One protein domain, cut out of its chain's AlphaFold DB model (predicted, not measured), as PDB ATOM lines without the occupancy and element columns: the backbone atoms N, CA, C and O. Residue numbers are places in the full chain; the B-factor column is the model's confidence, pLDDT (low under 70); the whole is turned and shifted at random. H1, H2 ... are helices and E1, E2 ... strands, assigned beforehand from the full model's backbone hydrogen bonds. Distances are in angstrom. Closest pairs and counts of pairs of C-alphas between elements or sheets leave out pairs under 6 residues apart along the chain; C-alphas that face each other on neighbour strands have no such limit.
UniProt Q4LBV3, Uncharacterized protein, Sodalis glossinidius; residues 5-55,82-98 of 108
ATOM      1  N   PHE A   5     174.527 174.158 202.510       95.88
ATOM      2  CA  PHE A   5     175.847 173.755 202.030       95.88
ATOM      3  C   PHE A   5     175.673 172.734 200.905       95.88
ATOM      4  O   PHE A   5     174.910 171.781 201.049       95.88
ATOM      5  N   THR A   6     176.311 172.963 199.764       97.19
ATOM      6  CA  THR A   6     176.158 172.138 198.562       97.19
ATOM      7  C   THR A   6     177.530 171.762 198.037       97.19
ATOM      8  O   THR A   6     178.389 172.630 197.892       97.19
ATOM      9  N   LEU A   7     177.715 170.480 197.735       96.88
ATOM     10  CA  LEU A   7     178.866 169.966 197.006       96.88
ATOM     11  C   LEU A   7     178.467 169.714 195.559       96.88
ATOM     12  O   LEU A   7     177.378 169.205 195.269       96.88
ATOM     13  N   GLY A   8     179.373 170.015 194.647       95.94
ATOM     14  CA  GLY A   8     179.163 169.739 193.240       95.94
ATOM     15  C   GLY A   8     180.335 170.204 192.407       95.94
ATOM     16  O   GLY A   8     181.404 170.506 192.932       95.94
ATOM     17  N   TRP A   9     180.126 170.272 191.106       95.19
ATOM     18  CA  TRP A   9     181.175 170.605 190.155       95.19
ATOM     19  C   TRP A   9     180.709 171.674 189.174       95.19
ATOM     20  O   TRP A   9     179.559 172.120 189.206       95.19
ATOM     21  N   ILE A  10     181.633 172.140 188.344       91.56
ATOM     22  CA  ILE A  10     181.365 173.167 187.343       91.56
ATOM     23  C   ILE A  10     181.510 172.557 185.960       91.56
ATOM     24  O   ILE A  10     182.564 172.032 185.607       91.56
ATOM     25  N   ASP A  11     180.451 172.693 185.182       91.44
ATOM     26  CA  ASP A  11     180.431 172.417 183.758       91.44
ATOM     27  C   ASP A  11     180.933 173.653 183.011       91.44
ATOM     28  O   ASP A  11     180.293 174.709 183.032       91.44
ATOM     29  N   ASP A  12     182.119 173.528 182.424       89.38
ATOM     30  CA  ASP A  12     182.784 174.539 181.602       89.38
ATOM     31  C   ASP A  12     182.644 174.236 180.098       89.38
ATOM     32  O   ASP A  12     183.459 174.692 179.296       89.38
ATOM     33  N   GLU A  13     181.628 173.445 179.722       89.69
ATOM     34  CA  GLU A  13     181.369 172.936 178.366       89.69
ATOM     35  C   GLU A  13     182.452 171.981 177.830       89.69
ATOM     36  O   GLU A  13     182.410 171.581 176.664       89.69
ATOM     37  N   THR A  14     183.415 171.577 178.666       89.25
ATOM     38  CA  THR A  14     184.392 170.534 178.335       89.25
ATOM     39  C   THR A  14     184.010 169.199 178.969       89.25
ATOM     40  O   THR A  14     183.397 169.139 180.034       89.25
ATOM     41  N   ASP A  15     184.462 168.092 178.373       87.62
ATOM     42  CA  ASP A  15     184.218 166.752 178.932       87.62
ATOM     43  C   ASP A  15     184.827 166.565 180.331       87.62
ATOM     44  O   ASP A  15     184.357 165.737 181.121       87.62
ATOM     45  N   ARG A  16     185.872 167.340 180.650       87.69
ATOM     46  CA  ARG A  16     186.578 167.261 181.932       87.69
ATOM     47  C   ARG A  16     185.806 167.944 183.050       87.69
ATOM     48  O   ARG A  16     185.793 167.406 184.154       87.69
ATOM     49  N   GLY A  17     185.177 169.088 182.780       89.69
ATOM     50  CA  GLY A  17     184.635 169.955 183.823       89.69
ATOM     51  C   GLY A  17     185.693 170.389 184.848       89.69
ATOM     52  O   GLY A  17     186.867 170.010 184.791       89.69
ATOM     53  N   ILE A  18     185.270 171.162 185.844       90.19
ATOM     54  CA  ILE A  18     186.131 171.601 186.949       90.19
ATOM     55  C   ILE A  18     185.633 170.986 188.244       90.19
ATOM     56  O   ILE A  18     184.450 171.095 188.573       90.19
ATOM     57  N   PHE A  19     186.552 170.362 188.983       92.50
ATOM     58  CA  PHE A  19     186.244 169.594 190.191       92.50
ATOM     59  C   PHE A  19     185.205 168.487 189.936       92.50
ATOM     60  O   PHE A  19     184.462 168.128 190.840       92.50
ATOM     61  N   LYS A  20     185.120 167.977 188.696       94.44
ATOM     62  CA  LYS A  20     184.084 167.032 188.266       94.44
ATOM     63  C   LYS A  20     184.126 165.736 189.070       94.44
ATOM     64  O   LYS A  20     185.188 165.150 189.272       94.44
ATOM     65  N   PHE A  21     182.942 165.307 189.486       94.94
ATOM     66  CA  PHE A  21     182.647 163.992 190.041       94.94
ATOM     67  C   PHE A  21     181.192 163.642 189.716       94.94
ATOM     68  O   PHE A  21     180.370 164.534 189.490       94.94
ATOM     69  N   ASP A  22     180.886 162.353 189.682       94.00
ATOM     70  CA  ASP A  22     179.584 161.812 189.304       94.00
ATOM     71  C   ASP A  22     179.107 160.747 190.303       94.00
ATOM     72  O   ASP A  22     179.734 160.507 191.340       94.00
ATOM     73  N   ASP A  23     177.967 160.135 189.996       96.06
ATOM     74  CA  ASP A  23     177.329 159.135 190.848       96.06
ATOM     75  C   ASP A  23     178.196 157.886 191.046       96.06
ATOM     76  O   ASP A  23     178.163 157.296 192.127       96.06
ATOM     77  N   GLU A  24     179.009 157.504 190.054       96.19
ATOM     78  CA  GLU A  24     179.926 156.364 190.163       96.19
ATOM     79  C   GLU A  24     181.026 156.658 191.189       96.19
ATOM     80  O   GLU A  24     181.262 155.855 192.094       96.19
ATOM     81  N   VAL A  25     181.630 157.851 191.122       94.31
ATOM     82  CA  VAL A  25     182.635 158.299 192.101       94.31
ATOM     83  C   VAL A  25     182.041 158.409 193.508       94.31
ATOM     84  O   VAL A  25     182.689 158.032 194.488       94.31
ATOM     85  N   ILE A  26     180.816 158.927 193.635       96.00
ATOM     86  CA  ILE A  26     180.123 159.034 194.928       96.00
ATOM     87  C   ILE A  26     179.870 157.640 195.509       96.00
ATOM     88  O   ILE A  26     180.150 157.413 196.688       96.00
ATOM     89  N   ALA A  27     179.349 156.713 194.702       96.88
ATOM     90  CA  ALA A  27     179.043 155.353 195.128       96.88
ATOM     91  C   ALA A  27     180.304 154.601 195.570       96.88
ATOM     92  O   ALA A  27     180.303 153.997 196.644       96.88
ATOM     93  N   ASP A  28     181.387 154.700 194.797       96.00
ATOM     94  CA  ASP A  28     182.678 154.105 195.141       96.00
ATOM     95  C   ASP A  28     183.184 154.607 196.502       96.00
ATOM     96  O   ASP A  28     183.442 153.808 197.406       96.00
ATOM     97  N   LYS A  29     183.223 155.929 196.712       95.94
ATOM     98  CA  LYS A  29     183.693 156.501 197.984       95.94
ATOM     99  C   LYS A  29     182.771 156.197 199.163       95.94
ATOM    100  O   LYS A  29     183.249 156.121 200.291       95.94
ATOM    101  N   LEU A  30     181.469 156.014 198.943       96.69
ATOM    102  CA  LEU A  30     180.546 155.591 200.001       96.69
ATOM    103  C   LEU A  30     180.803 154.150 200.463       96.69
ATOM    104  O   LEU A  30     180.586 153.857 201.637       96.69
ATOM    105  N   VAL A  31     181.247 153.268 199.564       97.62
ATOM    106  CA  VAL A  31     181.570 151.869 199.887       97.62
ATOM    107  C   VAL A  31     182.975 151.753 200.473       97.62
ATOM    108  O   VAL A  31     183.169 151.097 201.495       97.62
ATOM    109  N   ASN A  32     183.946 152.404 199.837       96.56
ATOM    110  CA  ASN A  32     185.368 152.215 200.114       96.56
ATOM    111  C   ASN A  32     185.957 153.274 201.057       96.56
ATOM    112  O   ASN A  32     187.093 153.140 201.512       96.56
ATOM    113  N   GLY A  33     185.204 154.331 201.368       95.75
ATOM    114  CA  GLY A  33     185.723 155.515 202.048       95.75
ATOM    115  C   GLY A  33     186.683 156.322 201.167       95.75
ATOM    116  O   GLY A  33     186.969 155.981 200.018       95.75
ATOM    117  N   HIS A  34     187.200 157.423 201.704       95.06
ATOM    118  CA  HIS A  34     188.304 158.153 201.091       95.06
ATOM    119  C   HIS A  34     189.646 157.653 201.634       95.06
ATOM    120  O   HIS A  34     189.859 157.674 202.845       95.06
ATOM    121  N   GLN A  35     190.539 157.226 200.738       91.44
ATOM    122  CA  GLN A  35     191.843 156.645 201.092       91.44
ATOM    123  C   GLN A  35     193.033 157.553 200.748       91.44
ATOM    124  O   GLN A  35     194.125 157.345 201.272       91.44
ATOM    125  N   ASP A  36     192.838 158.546 199.878       90.81
ATOM    126  CA  ASP A  36     193.913 159.437 199.441       90.81
ATOM    127  C   ASP A  36     194.229 160.502 200.507       90.81
ATOM    128  O   ASP A  36     193.420 160.817 201.380       90.81
ATOM    129  N   GLU A  37     195.415 161.107 200.425       90.50
ATOM    130  CA  GLU A  37     195.786 162.237 201.295       90.50
ATOM    131  C   GLU A  37     195.078 163.542 200.899       90.50
ATOM    132  O   GLU A  37     194.979 164.484 201.687       90.50
ATOM    133  N   THR A  38     194.590 163.614 199.658       91.50
ATOM    134  CA  THR A  38     193.949 164.798 199.085       91.50
ATOM    135  C   THR A  38     192.616 164.437 198.465       91.50
ATOM    136  O   THR A  38     192.499 163.417 197.790       91.50
ATOM    137  N   ILE A  39     191.639 165.334 198.580       90.06
ATOM    138  CA  ILE A  39     190.317 165.145 197.991       90.06
ATOM    139  C   ILE A  39     189.937 166.298 197.063       90.06
ATOM    140  O   ILE A  39     190.137 167.472 197.370       90.06
ATOM    141  N   ASN A  40     189.358 165.944 195.918       90.12
ATOM    142  CA  ASN A  40     188.806 166.887 194.955       90.12
ATOM    143  C   ASN A  40     187.380 167.283 195.378       90.12
ATOM    144  O   ASN A  40     186.433 166.550 195.101       90.12
ATOM    145  N   ILE A  41     187.228 168.403 196.092       90.38
ATOM    146  CA  ILE A  41     185.927 168.931 196.538       90.38
ATOM    147  C   ILE A  41     185.761 170.353 196.026       90.38
ATOM    148  O   ILE A  41     186.660 171.181 196.161       90.38
ATOM    149  N   HIS A  42     184.561 170.657 195.542       94.31
ATOM    150  CA  HIS A  42     184.104 172.022 195.340       94.31
ATOM    151  C   HIS A  42     182.744 172.225 196.006       94.31
ATOM    152  O   HIS A  42     181.888 171.336 195.991       94.31
ATOM    153  N   ALA A  43     182.582 173.375 196.660       95.12
ATOM    154  CA  ALA A  43     181.459 173.632 197.548       95.12
ATOM    155  C   ALA A  43     180.990 175.086 197.490       95.12
ATOM    156  O   ALA A  43     181.778 176.011 197.281       95.12
ATOM    157  N   TRP A  44     179.696 175.291 197.721       95.81
ATOM    158  CA  TRP A  44     179.070 176.610 197.776       95.81
ATOM    159  C   TRP A  44     177.848 176.615 198.697       95.81
ATOM    160  O   TRP A  44     177.405 175.576 199.192       95.81
ATOM    161  N   LEU A  45     177.286 177.804 198.926       96.56
ATOM    162  CA  LEU A  45     175.987 177.950 199.574       96.56
ATOM    163  C   LEU A  45     174.905 178.133 198.515       96.56
ATOM    164  O   LEU A  45     174.985 179.050 197.697       96.56
ATOM    165  N   THR A  46     173.878 177.291 198.563       95.19
ATOM    166  CA  THR A  46     172.660 177.467 197.769       95.19
ATOM    167  C   THR A  46     171.629 178.183 198.633       95.19
ATOM    168  O   THR A  46     171.251 177.712 199.710       95.19
ATOM    169  N   LEU A  47     171.212 179.368 198.197       95.06
ATOM    170  CA  LEU A  47     170.211 180.174 198.883       95.06
ATOM    171  C   LEU A  47     168.798 179.618 198.643       95.06
ATOM    172  O   LEU A  47     168.558 178.956 197.637       95.06
ATOM    173  N   PRO A  48     167.823 179.968 199.499       93.81
ATOM    174  CA  PRO A  48     166.403 179.682 199.275       93.81
ATOM    175  C   PRO A  48     165.855 180.051 197.893       93.81
ATOM    176  O   PRO A  48     164.952 179.398 197.385       93.81
ATOM    177  N   SER A  49     166.406 181.106 197.293       93.50
ATOM    178  CA  SER A  49     166.067 181.588 195.953       93.50
ATOM    179  C   SER A  49     166.740 180.802 194.824       93.50
ATOM    180  O   SER A  49     166.656 181.223 193.678       93.50
ATOM    181  N   MET A  50     167.455 179.716 195.139       90.06
ATOM    182  CA  MET A  50     168.334 178.953 194.242       90.06
ATOM    183  C   MET A  50     169.562 179.716 193.732       90.06
ATOM    184  O   MET A  50     170.357 179.174 192.967       90.06
ATOM    185  N   LYS A  51     169.782 180.952 194.197       90.25
ATOM    186  CA  LYS A  51     171.025 181.683 193.932       90.25
ATOM    187  C   LYS A  51     172.196 181.017 194.650       90.25
ATOM    188  O   LYS A  51     172.060 180.552 195.781       90.25
ATOM    189  N   ILE A  52     173.359 181.030 194.010       91.25
ATOM    190  CA  ILE A  52     174.584 180.418 194.527       91.25
ATOM    191  C   ILE A  52     175.528 181.503 195.043       91.25
ATOM    192  O   ILE A  52     175.838 182.458 194.335       91.25
ATOM    193  N   ILE A  53     176.031 181.326 196.266       92.00
ATOM    194  CA  ILE A  53     177.183 182.072 196.780       92.00
ATOM    195  C   ILE A  53     178.396 181.147 196.710       92.00
ATOM    196  O   ILE A  53     178.563 180.258 197.547       92.00
ATOM    197  N   ASN A  54     179.250 181.373 195.714       89.75
ATOM    198  CA  ASN A  54     180.513 180.664 195.545       89.75
ATOM    199  C   ASN A  54     181.689 181.614 195.810       89.75
ATOM    200  O   ASN A  54     182.069 182.414 194.956       89.75
ATOM    201  N   LEU A  55     182.291 181.496 196.993       87.56
ATOM    202  CA  LEU A  55     183.424 182.332 197.409       87.56
ATOM    203  C   LEU A  55     184.732 181.984 196.682       87.56
ATOM    204  O   LEU A  55     185.673 182.773 196.696       87.56
ATOM    205  N   PHE A  82     179.449 178.453 181.599       82.31
ATOM    206  CA  PHE A  82     179.756 178.053 182.953       82.31
ATOM    207  C   PHE A  82     178.439 177.706 183.632       82.31
ATOM    208  O   PHE A  82     177.528 178.531 183.681       82.31
ATOM    209  N   SER A  83     178.306 176.483 184.132       88.81
ATOM    210  CA  SER A  83     177.103 176.038 184.833       88.81
ATOM    211  C   SER A  83     177.465 175.248 186.079       88.81
ATOM    212  O   SER A  83     178.303 174.349 186.048       88.81
ATOM    213  N   TYR A  84     176.806 175.561 187.190       91.50
ATOM    214  CA  TYR A  84     176.931 174.775 188.412       91.50
ATOM    215  C   TYR A  84     176.168 173.457 188.273       91.50
ATOM    216  O   TYR A  84     175.023 173.442 187.818       91.50
ATOM    217  N   LYS A  85     176.782 172.362 188.719       94.69
ATOM    218  CA  LYS A  85     176.186 171.024 188.787       94.69
ATOM    219  C   LYS A  85     176.153 170.574 190.251       94.69
ATOM    220  O   LYS A  85     177.133 170.007 190.738       94.69
ATOM    221  N   PRO A  86     175.076 170.897 190.993       95.44
ATOM    222  CA  PRO A  86     174.881 170.405 192.352       95.44
ATOM    223  C   PRO A  86     174.788 168.879 192.347       95.44
ATOM    224  O   PRO A  86     174.032 168.328 191.553       95.44
ATOM    225  N   MET A  87     175.512 168.218 193.248       96.69
ATOM    226  CA  MET A  87     175.489 166.755 193.371       96.69
ATOM    227  C   MET A  87     174.961 166.315 194.734       96.69
ATOM    228  O   MET A  87     174.147 165.403 194.831       96.69
ATOM    229  N   LEU A  88     175.417 166.966 195.807       96.75
ATOM    230  CA  LEU A  88     175.114 166.562 197.178       96.75
ATOM    231  C   LEU A  88     174.772 167.780 198.031       96.75
ATOM    232  O   LEU A  88     175.408 168.829 197.931       96.75
ATOM    233  N   VAL A  89     173.779 167.625 198.902       95.62
ATOM    234  CA  VAL A  89     173.344 168.662 199.842       95.62
ATOM    235  C   VAL A  89     173.757 168.266 201.256       95.62
ATOM    236  O   VAL A  89     173.511 167.142 201.694       95.62
ATOM    237  N   GLY A  90     174.356 169.209 201.979       94.50
ATOM    238  CA  GLY A  90     174.872 169.019 203.329       94.50
ATOM    239  C   GLY A  90     176.262 168.382 203.372       94.50
ATOM    240  O   GLY A  90     176.915 168.152 202.357       94.50
ATOM    241  N   ASP A  91     176.728 168.129 204.587       93.25
ATOM    242  CA  ASP A  91     178.057 167.608 204.914       93.25
ATOM    243  C   ASP A  91     178.067 166.096 205.191       93.25
ATOM    244  O   ASP A  91     179.132 165.486 205.255       93.25
ATOM    245  N   MET A  92     176.891 165.465 205.286       95.00
ATOM    246  CA  MET A  92     176.739 164.042 205.607       95.00
ATOM    247  C   MET A  92     177.593 163.131 204.716       95.00
ATOM    248  O   MET A  92     178.118 162.127 205.197       95.00
ATOM    249  N   TYR A  93     177.743 163.461 203.431       95.56
ATOM    250  CA  TYR A  93     178.620 162.709 202.534       95.56
ATOM    251  C   TYR A  93     180.070 162.705 203.029       95.56
ATOM    252  O   TYR A  93     180.659 161.633 203.131       95.56
ATOM    253  N   LEU A  94     180.614 163.865 203.410       95.00
ATOM    254  CA  LEU A  94     181.989 164.003 203.900       95.00
ATOM    255  C   LEU A  94     182.220 163.178 205.168       95.00
ATOM    256  O   LEU A  94     183.278 162.566 205.315       95.00
ATOM    257  N   SER A  95     181.223 163.112 206.050       94.94
ATOM    258  CA  SER A  95     181.267 162.253 207.236       94.94
ATOM    259  C   SER A  95     181.255 160.770 206.864       94.94
ATOM    260  O   SER A  95     182.055 159.997 207.387       94.94
ATOM    261  N   LYS A  96     180.381 160.358 205.933       95.56
ATOM    262  CA  LYS A  96     180.252 158.955 205.499       95.56
ATOM    263  C   LYS A  96     181.510 158.417 204.826       95.56
ATOM    264  O   LYS A  96     181.853 157.263 205.047       95.56
ATOM    265  N   ILE A  97     182.206 159.244 204.049       95.69
ATOM    266  CA  ILE A  97     183.454 158.843 203.384       95.69
ATOM    267  C   ILE A  97     184.688 158.968 204.295       95.69
ATOM    268  O   ILE A  97     185.806 158.743 203.842       95.69
ATOM    269  N   GLY A  98     184.509 159.345 205.568       93.62
ATOM    270  CA  GLY A  98     185.584 159.418 206.562       93.62
ATOM    271  C   GLY A  98     186.448 160.684 206.521       93.62
ATOM    272  O   GLY A  98     187.453 160.741 207.231       93.62
TER     273      GLY A  98
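Overview. This is residues 5 to 55 and 82 to 98 of the 108 residues of an uncharacterized protein of Sodalis glossinidius (UniProt Q4LBV3). A small, strongly twisted sheet of three strands makes one part of the domain, and two short helices, H1 and H2, sit side-on to it as a second part, reached by loops and not covering either face. The stretch after E2 folds back, with residues 52 to 53 pairing antiparallel with residues 45 to 46 of E2. The printed part has 68 residues, under half of them in named elements, in the order E1, H1, E2, E3, H2; the sheet runs E2, E1, E3, antiparallel throughout, and the class is mixed, helices and strands. The whole is compact, with a radius of gyration of the C-alphas of 12.5 A and spans of 34 by 28 by 20 A.

Arrangement. E1, residues 5 to 11, is the inner strand. E3, residues 83 to 89, is its antiparallel neighbour at 146 degrees, with N 7 and O 88 2.8 A apart, within hydrogen-bond range. E2, residues 43 to 46, is antiparallel to E1 at 111 degrees, with N 6 and O 44 at 2.9 A. H1, residues 23 to 32, and H2, residues 92 to 96, are close but not clearly touching; their closest C-alphas, of Leu 30 and Lys 96, are 6.5 A apart. Neither helix is on the sheet. In both helices every O i to N i+4 pair is within hydrogen-bond range.

Along the chain. E1 begins at C-alpha 5 (175.847, 173.755, 202.030) and measures 18.9 A. H1 measures 14.1 A, E2 9.6 A and E3 17.1 A. H2, 6.2 A, ends at C-alpha 96 (180.252, 158.955, 205.499).

Size, cuts and confidence. The farthest C-alphas, of Gln 35 and Ser 49, are 36.2 A apart. Residues 56 to 81 are not printed; C-alphas 55 and 82 are 15.5 A apart across the cut. The link from E1 to H1 is long. No printed residue has a pLDDT under 70.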